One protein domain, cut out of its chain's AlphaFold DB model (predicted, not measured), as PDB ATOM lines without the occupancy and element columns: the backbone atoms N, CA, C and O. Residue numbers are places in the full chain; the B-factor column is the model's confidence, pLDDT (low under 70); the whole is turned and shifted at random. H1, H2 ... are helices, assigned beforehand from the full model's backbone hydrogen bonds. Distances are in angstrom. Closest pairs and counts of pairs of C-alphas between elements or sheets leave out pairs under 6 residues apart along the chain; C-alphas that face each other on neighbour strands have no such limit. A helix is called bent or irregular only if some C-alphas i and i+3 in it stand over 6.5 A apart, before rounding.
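Overview. This is residues 18 to 107 of the 203 residues of the protein "Sulfhydryl oxidase" of Leptocylindrus danicus (UniProt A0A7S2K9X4). One long helix, H4, makes the long axis; a helical hairpin of H1 and H2 and the short H3 lie along one side of its first half, and the small H5 folds back loosely on the other side of its second half. A wide loop, residues 56 to 67, lies at one end, and residues 31 to 36 stick out. The printed part has 90 residues with five named helices, H1 to H5, and no named strand: all helix. It is loose, with a radius of gyration of the C-alphas of 15.2 A, and elongated, spanning 48 by 29 by 18 A.

Arrangement. H4, residues 68 to 91, touches H3, residues 49 to 55, with residues 68 to 76 alone; this hairpin has a shallow tilt of 14 degrees, opposite ways, and its closest C-alphas, of Asn 50 and Trp 72, are 6.7 A apart. H5, residues 98 to 103, forms a hairpin with H4 but only just touches it, with 3 pairs of C-alphas within 8 A, the closest those of Lys 82 and Glu 101 at 7.7 A. H1, residues 18 to 31, and H2, residues 35 to 46, touch as a hairpin at a shallow tilt of 21 degrees, opposite ways; the closest C-alphas, of Gly 29 and Arg 38, are 5.9 A apart. H1 is close to but not clearly touching H4, at 7.0 A between the C-alphas of Ala 21 and Leu 69, while H2 and H4 are near each other. H5 is apart from H1, H2 and H3. Every O i to N i+4 pair is within hydrogen-bond range in H1, H2, H4 and H5; in H3 it is 1 of 3, beside 3 of 4 O i to N i+3 pairs.

Along the chain. H4 is 34.2 A long, from C-alpha 68 at (-27.072, 6.335, -30.386) to C-alpha 91 at (-17.391, 37.627, -20.470). H1 begins at C-alpha 18, (-17.736, 4.300, -34.115), and is 19.6 A long; H2 is 16.2 A, H3 11.0 A and H5 8.6 A. H3 is irregular: C-alphas 50 and 53 are 8.5 A apart.

Size, cuts and confidence. The C-alphas farthest apart, of Ala 60 and Gly 93, are 48.3 A apart. The link from H3 to H4 is long. The printed part has no cut, and no printed residue of the model has a pLDDT under 70.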
ATOM      1  N   HIS A  18     -19.094   3.835 -34.390       94.94
ATOM      2  CA  HIS A  18     -17.736   4.300 -34.115       94.94
ATOM      3  C   HIS A  18     -17.117   4.985 -35.337       94.94
ATOM      4  O   HIS A  18     -16.613   6.098 -35.228       94.94
ATOM      5  N   HIS A  19     -17.161   4.334 -36.503       95.31
ATOM      6  CA  HIS A  19     -16.551   4.858 -37.726       95.31
ATOM      7  C   HIS A  19     -17.197   6.174 -38.171       95.31
ATOM      8  O   HIS A  19     -16.499   7.118 -38.535       95.31
ATOM      9  N   ALA A  20     -18.525   6.272 -38.090       95.38
ATOM     10  CA  ALA A  20     -19.233   7.509 -38.394       95.38
ATOM     11  C   ALA A  20     -18.859   8.644 -37.417       95.38
ATOM     12  O   ALA A  20     -18.581   9.767 -37.842       95.38
ATOM     13  N   ALA A  21     -18.780   8.352 -36.116       97.00
ATOM     14  CA  ALA A  21     -18.384   9.328 -35.101       97.00
ATOM     15  C   ALA A  21     -16.929   9.798 -35.271       97.00
ATOM     16  O   ALA A  21     -16.636  10.989 -35.167       97.00
ATOM     17  N   GLU A  22     -16.021   8.869 -35.571       97.56
ATOM     18  CA  GLU A  22     -14.612   9.148 -35.849       97.56
ATOM     19  C   GLU A  22     -14.449   9.987 -37.122       97.56
ATOM     20  O   GLU A  22     -13.663  10.934 -37.148       97.56
ATOM     21  N   THR A  23     -15.249   9.708 -38.153       97.81
ATOM     22  CA  THR A  23     -15.292  10.509 -39.384       97.81
ATOM     23  C   THR A  23     -15.718  11.943 -39.085       97.81
ATOM     24  O   THR A  23     -15.048  12.876 -39.525       97.81
ATOM     25  N   LEU A  24     -16.767  12.143 -38.276       97.69
ATOM     26  CA  LEU A  24     -17.180  13.480 -37.842       97.69
ATOM     27  C   LEU A  24     -16.060  14.188 -37.063       97.69
ATOM     28  O   LEU A  24     -15.754  15.351 -37.335       97.69
ATOM     29  N   ARG A  25     -15.403  13.486 -36.133       98.19
ATOM     30  CA  ARG A  25     -14.263  14.028 -35.382       98.19
ATOM     31  C   ARG A  25     -13.105  14.429 -36.276       98.19
ATOM     32  O   ARG A  25     -12.565  15.522 -36.107       98.19
ATOM     33  N   ASN A  26     -12.741  13.599 -37.243       98.50
ATOM     34  CA  ASN A  26     -11.657  13.895 -38.169       98.50
ATOM     35  C   ASN A  26     -12.029  15.012 -39.142       98.50
ATOM     36  O   ASN A  26     -11.181  15.853 -39.438       98.50
ATOM     37  N   PHE A  27     -13.287  15.097 -39.575       98.44
ATOM     38  CA  PHE A  27     -13.755  16.228 -40.363       98.44
ATOM     39  C   PHE A  27     -13.585  17.543 -39.591       98.44
ATOM     40  O   PHE A  27     -12.942  18.474 -40.079       98.44
ATOM     41  N   VAL A  28     -14.075  17.595 -38.347       98.06
ATOM     42  CA  VAL A  28     -13.933  18.787 -37.500       98.06
ATOM     43  C   VAL A  28     -12.458  19.103 -37.234       98.06
ATOM     44  O   VAL A  28     -12.045  20.258 -37.326       98.06
ATOM     45  N   GLY A  29     -11.652  18.078 -36.951       98.12
ATOM     46  CA  GLY A  29     -10.222  18.186 -36.665       98.12
ATOM     47  C   GLY A  29      -9.368  18.694 -37.829       98.12
ATOM     48  O   GLY A  29      -8.363  19.354 -37.590       98.12
ATOM     49  N   ASN A  30      -9.758  18.434 -39.076       98.00
ATOM     50  CA  ASN A  30      -8.929  18.778 -40.234       98.00
ATOM     51  C   ASN A  30      -9.480  19.953 -41.049       98.00
ATOM     52  O   ASN A  30      -8.698  20.726 -41.594       98.00
ATOM     53  N   PHE A  31     -10.803  20.136 -41.099       97.75
ATOM     54  CA  PHE A  31     -11.434  21.055 -42.056       97.75
ATOM     55  C   PHE A  31     -12.256  22.182 -41.419       97.75
ATOM     56  O   PHE A  31     -12.590  23.150 -42.098       97.75
ATOM     57  N   PHE A  32     -12.578  22.118 -40.123       95.69
ATOM     58  CA  PHE A  32     -13.386  23.164 -39.488       95.69
ATOM     59  C   PHE A  32     -12.564  24.433 -39.215       95.69
ATOM     60  O   PHE A  32     -11.537  24.383 -38.534       95.69
ATOM     61  N   GLY A  33     -13.026  25.580 -39.726       96.06
ATOM     62  CA  GLY A  33     -12.249  26.828 -39.740       96.06
ATOM     63  C   GLY A  33     -12.021  27.476 -38.368       96.06
ATOM     64  O   GLY A  33     -10.979  28.083 -38.135       96.06
ATOM     65  N   CYS A  34     -12.957  27.332 -37.424       97.12
ATOM     66  CA  CYS A  34     -12.795  27.895 -36.081       97.12
ATOM     67  C   CYS A  34     -11.815  27.053 -35.244       97.12
ATOM     68  O   CYS A  34     -12.195  26.012 -34.700       97.12
ATOM     69  N   GLN A  35     -10.577  27.533 -35.070       97.31
ATOM     70  CA  GLN A  35      -9.524  26.815 -34.335       97.31
ATOM     71  C   GLN A  35      -9.926  26.462 -32.894       97.31
ATOM     72  O   GLN A  35      -9.783  25.313 -32.486       97.31
ATOM     73  N   VAL A  36     -10.465  27.417 -32.130       96.25
ATOM     74  CA  VAL A  36     -10.872  27.179 -30.730       96.25
ATOM     75  C   VAL A  36     -12.045  26.198 -30.650       96.25
ATOM     76  O   VAL A  36     -12.063  25.320 -29.788       96.25
ATOM     77  N   CYS A  37     -13.011  26.307 -31.566       96.12
ATOM     78  CA  CYS A  37     -14.155  25.399 -31.637       96.12
ATOM     79  C   CYS A  37     -13.693  23.967 -31.925       96.12
ATOM     80  O   CYS A  37     -14.086  23.040 -31.219       96.12
ATOM     81  N   ARG A  38     -12.803  23.812 -32.913       97.19
ATOM     82  CA  ARG A  38     -12.182  22.540 -33.278       97.19
ATOM     83  C   ARG A  38     -11.436  21.921 -32.101       97.19
ATOM     84  O   ARG A  38     -11.710  20.775 -31.765       97.19
ATOM     85  N   THR A  39     -10.539  22.665 -31.449       97.69
ATOM     86  CA  THR A  39      -9.769  22.160 -30.300       97.69
ATOM     87  C   THR A  39     -10.689  21.681 -29.181       97.69
ATOM     88  O   THR A  39     -10.491  20.597 -28.638       97.69
ATOM     89  N   ASN A  40     -11.729  22.457 -28.865       97.06
ATOM     90  CA  ASN A  40     -12.701  22.076 -27.846       97.06
ATOM     91  C   ASN A  40     -13.489  20.815 -28.224       97.06
ATOM     92  O   ASN A  40     -13.683  19.954 -27.371       97.06
ATOM     93  N   PHE A  41     -13.938  20.696 -29.477       97.75
ATOM     94  CA  PHE A  41     -14.682  19.526 -29.944       97.75
ATOM     95  C   PHE A  41     -13.815  18.265 -29.955       97.75
ATOM     96  O   PHE A  41     -14.222  17.239 -29.420       97.75
ATOM     97  N   VAL A  42     -12.599  18.351 -30.503       98.19
ATOM     98  CA  VAL A  42     -11.654  17.230 -30.545       98.19
ATOM     99  C   VAL A  42     -11.292  16.779 -29.134       98.19
ATOM    100  O   VAL A  42     -11.379  15.595 -28.847       98.19
ATOM    101  N   LYS A  43     -10.991  17.708 -28.217       98.19
ATOM    102  CA  LYS A  43     -10.728  17.369 -26.809       98.19
ATOM    103  C   LYS A  43     -11.934  16.707 -26.139       98.19
ATOM    104  O   LYS A  43     -11.762  15.772 -25.364       98.19
ATOM    105  N   PHE A  44     -13.145  17.191 -26.417       97.88
ATOM    106  CA  PHE A  44     -14.375  16.598 -25.892       97.88
ATOM    107  C   PHE A  44     -14.582  15.171 -26.412       97.88
ATOM    108  O   PHE A  44     -14.899  14.278 -25.631       97.88
ATOM    109  N   TYR A  45     -14.360  14.943 -27.709       98.12
ATOM    110  CA  TYR A  45     -14.422  13.614 -28.307       98.12
ATOM    111  C   TYR A  45     -13.328  12.698 -27.749       98.12
ATOM    112  O   TYR A  45     -13.638  11.661 -27.176       98.12
ATOM    113  N   ASP A  46     -12.056  13.080 -27.837       98.00
ATOM    114  CA  ASP A  46     -10.931  12.237 -27.416       98.00
ATOM    115  C   ASP A  46     -10.998  11.914 -25.903       98.00
ATOM    116  O   ASP A  46     -10.543  10.862 -25.466       98.00
ATOM    117  N   GLY A  47     -11.648  12.773 -25.104       97.88
ATOM    118  CA  GLY A  47     -11.960  12.549 -23.687       97.88
ATOM    119  C   GLY A  47     -13.222  11.719 -23.398       97.88
ATOM    120  O   GLY A  47     -13.730  11.774 -22.281       97.88
ATOM    121  N   CYS A  48     -13.766  10.988 -24.375       97.50
ATOM    122  CA  CYS A  48     -14.987  10.180 -24.240       97.50
ATOM    123  C   CYS A  48     -16.248  10.969 -23.822       97.50
ATOM    124  O   CYS A  48     -17.124  10.440 -23.131       97.50
ATOM    125  N   GLY A  49     -16.375  12.226 -24.263       97.00
ATOM    126  CA  GLY A  49     -17.511  13.097 -23.953       97.00
ATOM    127  C   GLY A  49     -18.873  12.467 -24.271       97.00
ATOM    128  O   GLY A  49     -19.049  11.794 -25.290       97.00
ATOM    129  N   ASN A  50     -19.844  12.660 -23.371       96.31
ATOM    130  CA  ASN A  50     -21.168  12.017 -23.412       96.31
ATOM    131  C   ASN A  50     -21.112  10.479 -23.525       96.31
ATOM    132  O   ASN A  50     -21.993   9.848 -24.110       96.31
ATOM    133  N   ASN A  51     -20.075   9.866 -22.942       96.50
ATOM    134  CA  ASN A  51     -19.893   8.417 -22.858       96.50
ATOM    135  C   ASN A  51     -19.808   7.711 -24.227       96.50
ATOM    136  O   ASN A  51     -20.119   6.522 -24.339       96.50
ATOM    137  N   HIS A  52     -19.404   8.424 -25.284       95.88
ATOM    138  CA  HIS A  52     -19.451   7.900 -26.656       95.88
ATOM    139  C   HIS A  52     -18.620   6.626 -26.842       95.88
ATOM    140  O   HIS A  52     -19.085   5.704 -27.503       95.88
ATOM    141  N   CYS A  53     -17.489   6.507 -26.140       95.56
ATOM    142  CA  CYS A  53     -16.606   5.339 -26.166       95.56
ATOM    143  C   CYS A  53     -17.304   4.023 -25.769       95.56
ATOM    144  O   CYS A  53     -16.922   2.958 -26.248       95.56
ATOM    145  N   ASN A  54     -18.348   4.079 -24.929       94.69
ATOM    146  CA  ASN A  54     -19.097   2.891 -24.506       94.69
ATOM    147  C   ASN A  54     -20.369   2.646 -25.334       94.69
ATOM    148  O   ASN A  54     -20.791   1.492 -25.472       94.69
ATOM    149  N   ARG A  55     -20.994   3.700 -25.881       94.50
ATOM    150  CA  ARG A  55     -22.241   3.585 -26.665       94.50
ATOM    151  C   ARG A  55     -22.020   3.438 -28.173       94.50
ATOM    152  O   ARG A  55     -22.761   2.701 -28.819       94.50
ATOM    153  N   LEU A  56     -20.995   4.079 -28.737       94.88
ATOM    154  CA  LEU A  56     -20.681   4.069 -30.169       94.88
ATOM    155  C   LEU A  56     -19.666   2.961 -30.449       94.88
ATOM    156  O   LEU A  56     -18.489   3.200 -30.712       94.88
ATOM    157  N   LYS A  57     -20.128   1.718 -30.314       89.00
ATOM    158  CA  LYS A  57     -19.273   0.537 -30.457       89.00
ATOM    159  C   LYS A  57     -18.866   0.312 -31.914       89.00
ATOM    160  O   LYS A  57     -19.549   0.726 -32.854       89.00
ATOM    161  N   LYS A  58     -17.740  -0.380 -32.080       87.31
ATOM    162  CA  LYS A  58     -17.324  -0.949 -33.365       87.31
ATOM    163  C   LYS A  58     -18.291  -2.072 -33.763       87.31
ATOM    164  O   LYS A  58     -18.840  -2.746 -32.892       87.31
ATOM    165  N   GLY A  59     -18.455  -2.281 -35.066       85.69
ATOM    166  CA  GLY A  59     -19.379  -3.266 -35.635       85.69
ATOM    167  C   GLY A  59     -20.721  -2.678 -36.081       85.69
ATOM    168  O   GLY A  59     -20.996  -1.493 -35.886       85.69
ATOM    169  N   ALA A  60     -21.523  -3.536 -36.701       84.00
ATOM    170  CA  ALA A  60     -22.837  -3.225 -37.247       84.00
ATOM    171  C   ALA A  60     -23.781  -2.586 -36.213       84.00
ATOM    172  O   ALA A  60     -23.905  -3.115 -35.097       84.00
ATOM    173  N   PRO A  61     -24.487  -1.488 -36.540       86.94
ATOM    174  CA  PRO A  61     -25.582  -1.006 -35.719       86.94
ATOM    175  C   PRO A  61     -26.696  -2.058 -35.620       86.94
ATOM    176  O   PRO A  61     -27.183  -2.609 -36.600       86.94
ATOM    177  N   THR A  62     -27.139  -2.315 -34.398       86.62
ATOM    178  CA  THR A  62     -28.346  -3.083 -34.089       86.62
ATOM    179  C   THR A  62     -29.562  -2.150 -34.048       86.62
ATOM    180  O   THR A  62     -29.411  -0.964 -33.744       86.62
ATOM    181  N   PRO A  63     -30.797  -2.663 -34.194       84.56
ATOM    182  CA  PRO A  63     -32.003  -1.851 -33.998       84.56
ATOM    183  C   PRO A  63     -32.049  -1.122 -32.646       84.56
ATOM    184  O   PRO A  63     -32.615  -0.038 -32.544       84.56
ATOM    185  N   LYS A  64     -31.418  -1.686 -31.604       84.25
ATOM    186  CA  LYS A  64     -31.387  -1.101 -30.257       84.25
ATOM    187  C   LYS A  64     -30.464   0.113 -30.140       84.25
ATOM    188  O   LYS A  64     -30.762   1.008 -29.358       84.25
ATOM    189  N   ASN A  65     -29.351   0.144 -30.877       87.81
ATOM    190  CA  ASN A  65     -28.335   1.198 -30.761       87.81
ATOM    191  C   ASN A  65     -28.196   2.075 -32.014       87.81
ATOM    192  O   ASN A  65     -27.444   3.043 -31.971       87.81
ATOM    193  N   ALA A  66     -28.937   1.811 -33.093       87.62
ATOM    194  CA  ALA A  66     -28.886   2.606 -34.325       87.62
ATOM    195  C   ALA A  66     -29.112   4.116 -34.096       87.62
ATOM    196  O   ALA A  66     -28.545   4.943 -34.806       87.62
ATOM    197  N   LYS A  67     -29.880   4.489 -33.061       92.94
ATOM    198  CA  LYS A  67     -30.141   5.886 -32.671       92.94
ATOM    199  C   LYS A  67     -29.003   6.571 -31.901       92.94
ATOM    200  O   LYS A  67     -29.008   7.794 -31.775       92.94
ATOM    201  N   GLU A  68     -28.042   5.818 -31.364       95.69
ATOM    202  CA  GLU A  68     -27.072   6.335 -30.386       95.69
ATOM    203  C   GLU A  68     -26.140   7.398 -30.966       95.69
ATOM    204  O   GLU A  68     -25.768   8.327 -30.252       95.69
ATOM    205  N   LEU A  69     -25.790   7.307 -32.253       95.81
ATOM    206  CA  LEU A  69     -24.976   8.336 -32.901       95.81
ATOM    207  C   LEU A  69     -25.732   9.667 -32.993       95.81
ATOM    208  O   LEU A  69     -25.188  10.700 -32.611       95.81
ATOM    209  N   ALA A  70     -26.989   9.641 -33.446       96.19
ATOM    210  CA  ALA A  70     -27.821  10.840 -33.545       96.19
ATOM    211  C   ALA A  70     -28.029  11.485 -32.168       96.19
ATOM    212  O   ALA A  70     -27.847  12.693 -32.010       96.19
ATOM    213  N   LEU A  71     -28.328  10.666 -31.153       97.69
ATOM    214  CA  LEU A  71     -28.456  11.129 -29.773       97.69
ATOM    215  C   LEU A  71     -27.138  11.688 -29.230       97.69
ATOM    216  O   LEU A  71     -27.147  12.722 -28.575       97.69
ATOM    217  N   TRP A  72     -25.997  11.059 -29.515       98.00
ATOM    218  CA  TRP A  72     -24.704  11.572 -29.068       98.00
ATOM    219  C   TRP A  72     -24.363  12.930 -29.696       98.00
ATOM    220  O   TRP A  72     -23.907  13.830 -28.987       98.00
ATOM    221  N   VAL A  73     -24.607  13.112 -31.000       97.69
ATOM    222  CA  VAL A  73     -24.398  14.409 -31.671       97.69
ATOM    223  C   VAL A  73     -25.292  15.479 -31.041       97.69
ATOM    224  O   VAL A  73     -24.818  16.567 -30.718       97.69
ATOM    225  N   TRP A  74     -26.561  15.151 -30.801       98.19
ATOM    226  CA  TRP A  74     -27.521  16.038 -30.149       98.19
ATOM    227  C   TRP A  74     -27.106  16.420 -28.714       98.19
ATOM    228  O   TRP A  74     -27.016  17.609 -28.400       98.19
ATOM    229  N   GLU A  75     -26.755  15.447 -27.864       97.88
ATOM    230  CA  GLU A  75     -26.248  15.698 -26.505       97.88
ATOM    231  C   GLU A  75     -24.979  16.568 -26.542       97.88
ATOM    232  O   GLU A  75     -24.779  17.440 -25.696       97.88
ATOM    233  N   THR A  76     -24.115  16.353 -27.536       97.56
ATOM    234  CA  THR A  76     -22.869  17.112 -27.708       97.56
ATOM    235  C   THR A  76     -23.144  18.561 -28.099       97.56
ATOM    236  O   THR A  76     -22.543  19.469 -27.524       97.56
ATOM    237  N   HIS A  77     -24.083  18.809 -29.016       97.19
ATOM    238  CA  HIS A  77     -24.510  20.168 -29.351       97.19
ATOM    239  C   HIS A  77     -25.130  20.891 -28.153       97.19
ATOM    240  O   HIS A  77     -24.742  22.024 -27.874       97.19
ATOM    241  N   ASN A  78     -25.998  20.234 -27.382       97.38
ATOM    242  CA  ASN A  78     -26.577  20.837 -26.179       97.38
ATOM    243  C   ASN A  78     -25.521  21.148 -25.107       97.38
ATOM    244  O   ASN A  78     -25.563  22.212 -24.485       97.38
ATOM    245  N   ALA A  79     -24.518  20.282 -24.927       96.00
ATOM    246  CA  ALA A  79     -23.394  20.564 -24.035       96.00
ATOM    247  C   ALA A  79     -22.592  21.802 -24.484       96.00
ATOM    248  O   ALA A  79     -22.193  22.627 -23.655       96.00
ATOM    249  N   VAL A  80     -22.382  21.968 -25.796       96.38
ATOM    250  CA  VAL A  80     -21.722  23.154 -26.362       96.38
ATOM    251  C   VAL A  80     -22.574  24.407 -26.170       96.38
ATOM    252  O   VAL A  80     -22.029  25.422 -25.738       96.38
ATOM    253  N   ASN A  81     -23.881  24.347 -26.429       96.88
ATOM    254  CA  ASN A  81     -24.790  25.478 -26.238       96.88
ATOM    255  C   ASN A  81     -24.758  25.973 -24.788       96.88
ATOM    256  O   ASN A  81     -24.488  27.153 -24.548       96.88
ATOM    257  N   LYS A  82     -24.904  25.055 -23.821       95.81
ATOM    258  CA  LYS A  82     -24.830  25.370 -22.388       95.81
ATOM    259  C   LYS A  82     -23.494  26.013 -22.007       95.81
ATOM    260  O   LYS A  82     -23.470  27.022 -21.302       95.81
ATOM    261  N   ARG A  83     -22.370  25.473 -22.497       95.50
ATOM    262  CA  ARG A  83     -21.038  26.056 -22.256       95.50
ATOM    263  C   ARG A  83     -20.938  27.471 -22.826       95.50
ATOM    264  O   ARG A  83     -20.468  28.373 -22.136       95.50
ATOM    265  N   LEU A  84     -21.349  27.668 -24.080       95.94
ATOM    266  CA  LEU A  84     -21.233  28.956 -24.765       95.94
ATOM    267  C   LEU A  84     -22.111  30.033 -24.124       95.94
ATOM    268  O   LEU A  84     -21.657  31.171 -24.024       95.94
ATOM    269  N   MET A  85     -23.311  29.687 -23.657       96.38
ATOM    270  CA  MET A  85     -24.145  30.576 -22.843       96.38
ATOM    271  C   MET A  85     -23.376  31.049 -21.599       96.38
ATOM    272  O   MET A  85     -23.197  32.251 -21.400       96.38
ATOM    273  N   GLY A  86     -22.833  30.114 -20.810       95.75
ATOM    274  CA  GLY A  86     -22.073  30.445 -19.600       95.75
ATOM    275  C   GLY A  86     -20.823  31.290 -19.879       95.75
ATOM    276  O   GLY A  86     -20.542  32.257 -19.170       95.75
ATOM    277  N   GLU A  87     -20.082  30.979 -20.945       95.00
ATOM    278  CA  GLU A  87     -18.919  31.771 -21.356       95.00
ATOM    279  C   GLU A  87     -19.294  33.199 -21.763       95.00
ATOM    280  O   GLU A  87     -18.569  34.132 -21.407       95.00
ATOM    281  N   ARG A  88     -20.405  33.384 -22.491       95.25
ATOM    282  CA  ARG A  88     -20.901  34.712 -22.887       95.25
ATOM    283  C   ARG A  88     -21.293  35.527 -21.664       95.25
ATOM    284  O   ARG A  88     -20.798  36.641 -21.526       95.25
ATOM    285  N   ALA A  89     -22.100  34.956 -20.770       95.94
ATOM    286  CA  ALA A  89     -22.550  35.630 -19.558       95.94
ATOM    287  C   ALA A  89     -21.371  36.085 -18.684       95.94
ATOM    288  O   ALA A  89     -21.296  37.251 -18.291       95.94
ATOM    289  N   ARG A  90     -20.381  35.199 -18.493       95.94
ATOM    290  CA  ARG A  90     -19.146  35.509 -17.762       95.94
ATOM    291  C   ARG A  90     -18.342  36.631 -18.419       95.94
ATOM    292  O   ARG A  90     -17.871  37.519 -17.720       95.94
ATOM    293  N   ARG A  91     -18.164  36.600 -19.744       96.06
ATOM    294  CA  ARG A  91     -17.391  37.627 -20.470       96.06
ATOM    295  C   ARG A  91     -18.040  39.004 -20.400       96.06
ATOM    296  O   ARG A  91     -17.322  39.995 -20.361       96.06
ATOM    297  N   SER A  92     -19.368  39.066 -20.392       95.88
ATOM    298  CA  SER A  92     -20.110  40.325 -20.303       95.88
ATOM    299  C   SER A  92     -20.426  40.758 -18.867       95.88
ATOM    300  O   SER A  92     -21.078  41.779 -18.692       95.88
ATOM    301  N   GLY A  93     -20.027  39.984 -17.849       95.31
ATOM    302  CA  GLY A  93     -20.321  40.280 -16.441       95.31
ATOM    303  C   GLY A  93     -21.817  40.316 -16.101       95.31
ATOM    304  O   GLY A  93     -22.207  41.013 -15.170       95.31
ATOM    305  N   ARG A  94     -22.658  39.602 -16.861       95.12
ATOM    306  CA  ARG A  94     -24.118  39.607 -16.673       95.12
ATOM    307  C   ARG A  94     -24.607  38.298 -16.068       95.12
ATOM    308  O   ARG A  94     -23.977  37.254 -16.235       95.12
ATOM    309  N   VAL A  95     -25.775  38.356 -15.441       94.25
ATOM    310  CA  VAL A  95     -26.511  37.170 -14.989       94.25
ATOM    311  C   VAL A  95     -27.200  36.505 -16.191       94.25
ATOM    312  O   VAL A  95     -27.589  37.183 -17.148       94.25
ATOM    313  N   ILE A  96     -27.275  35.173 -16.173       95.38
ATOM    314  CA  ILE A  96     -28.019  34.389 -17.167       95.38
ATOM    315  C   ILE A  96     -29.504  34.539 -16.848       95.38
ATOM    316  O   ILE A  96     -29.915  34.307 -15.713       95.38
ATOM    317  N   ASP A  97     -30.286  34.949 -17.839       92.94
ATOM    318  CA  ASP A  97     -31.734  35.051 -17.697       92.94
ATOM    319  C   ASP A  97     -32.384  33.658 -17.838       92.94
ATOM    320  O   ASP A  97     -31.925  32.877 -18.678       92.94
ATOM    321  N   PRO A  98     -33.449  33.324 -17.080       91.50
ATOM    322  CA  PRO A  98     -34.105  32.018 -17.182       91.50
ATOM    323  C   PRO A  98     -34.561  31.652 -18.601       91.50
ATOM    324  O   PRO A  98     -34.519  30.482 -18.976       91.50
ATOM    325  N   TYR A  99     -34.955  32.635 -19.419       90.00
ATOM    326  CA  TYR A  99     -35.319  32.384 -20.814       90.00
ATOM    327  C   TYR A  99     -34.110  31.974 -21.666       90.00
ATOM    328  O   TYR A  99     -34.226  31.134 -22.562       90.00
ATOM    329  N   GLU A 100     -32.937  32.548 -21.393       91.19
ATOM    330  CA  GLU A 100     -31.698  32.153 -22.060       91.19
ATOM    331  C   GLU A 100     -31.273  30.740 -21.653       91.19
ATOM    332  O   GLU A 100     -30.797  29.985 -22.500       91.19
ATOM    333  N   GLU A 101     -31.473  30.371 -20.386       91.44
ATOM    334  CA  GLU A 101     -31.181  29.023 -19.902       91.44
ATOM    335  C   GLU A 101     -32.064  27.964 -20.575       91.44
ATOM    336  O   GLU A 101     -31.531  26.962 -21.056       91.44
ATOM    337  N   ASP A 102     -33.374  28.205 -20.704       89.62
ATOM    338  CA  ASP A 102     -34.276  27.324 -21.466       89.62
ATOM    339  C   ASP A 102     -33.850  27.234 -22.941       89.62
ATOM    340  O   ASP A 102     -33.707  26.147 -23.504       89.62
ATOM    341  N   SER A 103     -33.532  28.379 -23.550       90.75
ATOM    342  CA  SER A 103     -33.121  28.463 -24.958       90.75
ATOM    343  C   SER A 103     -31.741  27.855 -25.243       90.75
ATOM    344  O   SER A 103     -31.394  27.631 -26.407       90.75
ATOM    345  N   ALA A 104     -30.928  27.586 -24.215       93.62
ATOM    346  CA  ALA A 104     -29.640  26.916 -24.370       93.62
ATOM    347  C   ALA A 104     -29.799  25.421 -24.690       93.62
ATOM    348  O   ALA A 104     -28.876  24.808 -25.236       93.62
ATOM    349  N   PHE A 105     -30.955  24.834 -24.383       95.00
ATOM    350  CA  PHE A 105     -31.274  23.458 -24.724       95.00
ATOM    351  C   PHE A 105     -32.149  23.396 -25.968       95.00
ATOM    352  O   PHE A 105     -33.129  24.118 -26.119       95.00
ATOM    353  N   TRP A 106     -31.798  22.489 -26.872       95.88
ATOM    354  CA  TRP A 106     -32.590  22.209 -28.055       95.88
ATOM    355  C   TRP A 106     -33.046  20.744 -28.044       95.88
ATOM    356  O   TRP A 106     -32.211  19.866 -27.819       95.88
ATOM    357  N   PRO A 107     -34.321  20.436 -28.330       95.81
ATOM    358  CA  PRO A 107     -35.430  21.383 -28.464       95.81
ATOM    359  C   PRO A 107     -35.787  22.031 -27.117       95.81
ATOM    360  O   PRO A 107     -35.641  21.401 -26.072       95.81
TER     361      PRO A 107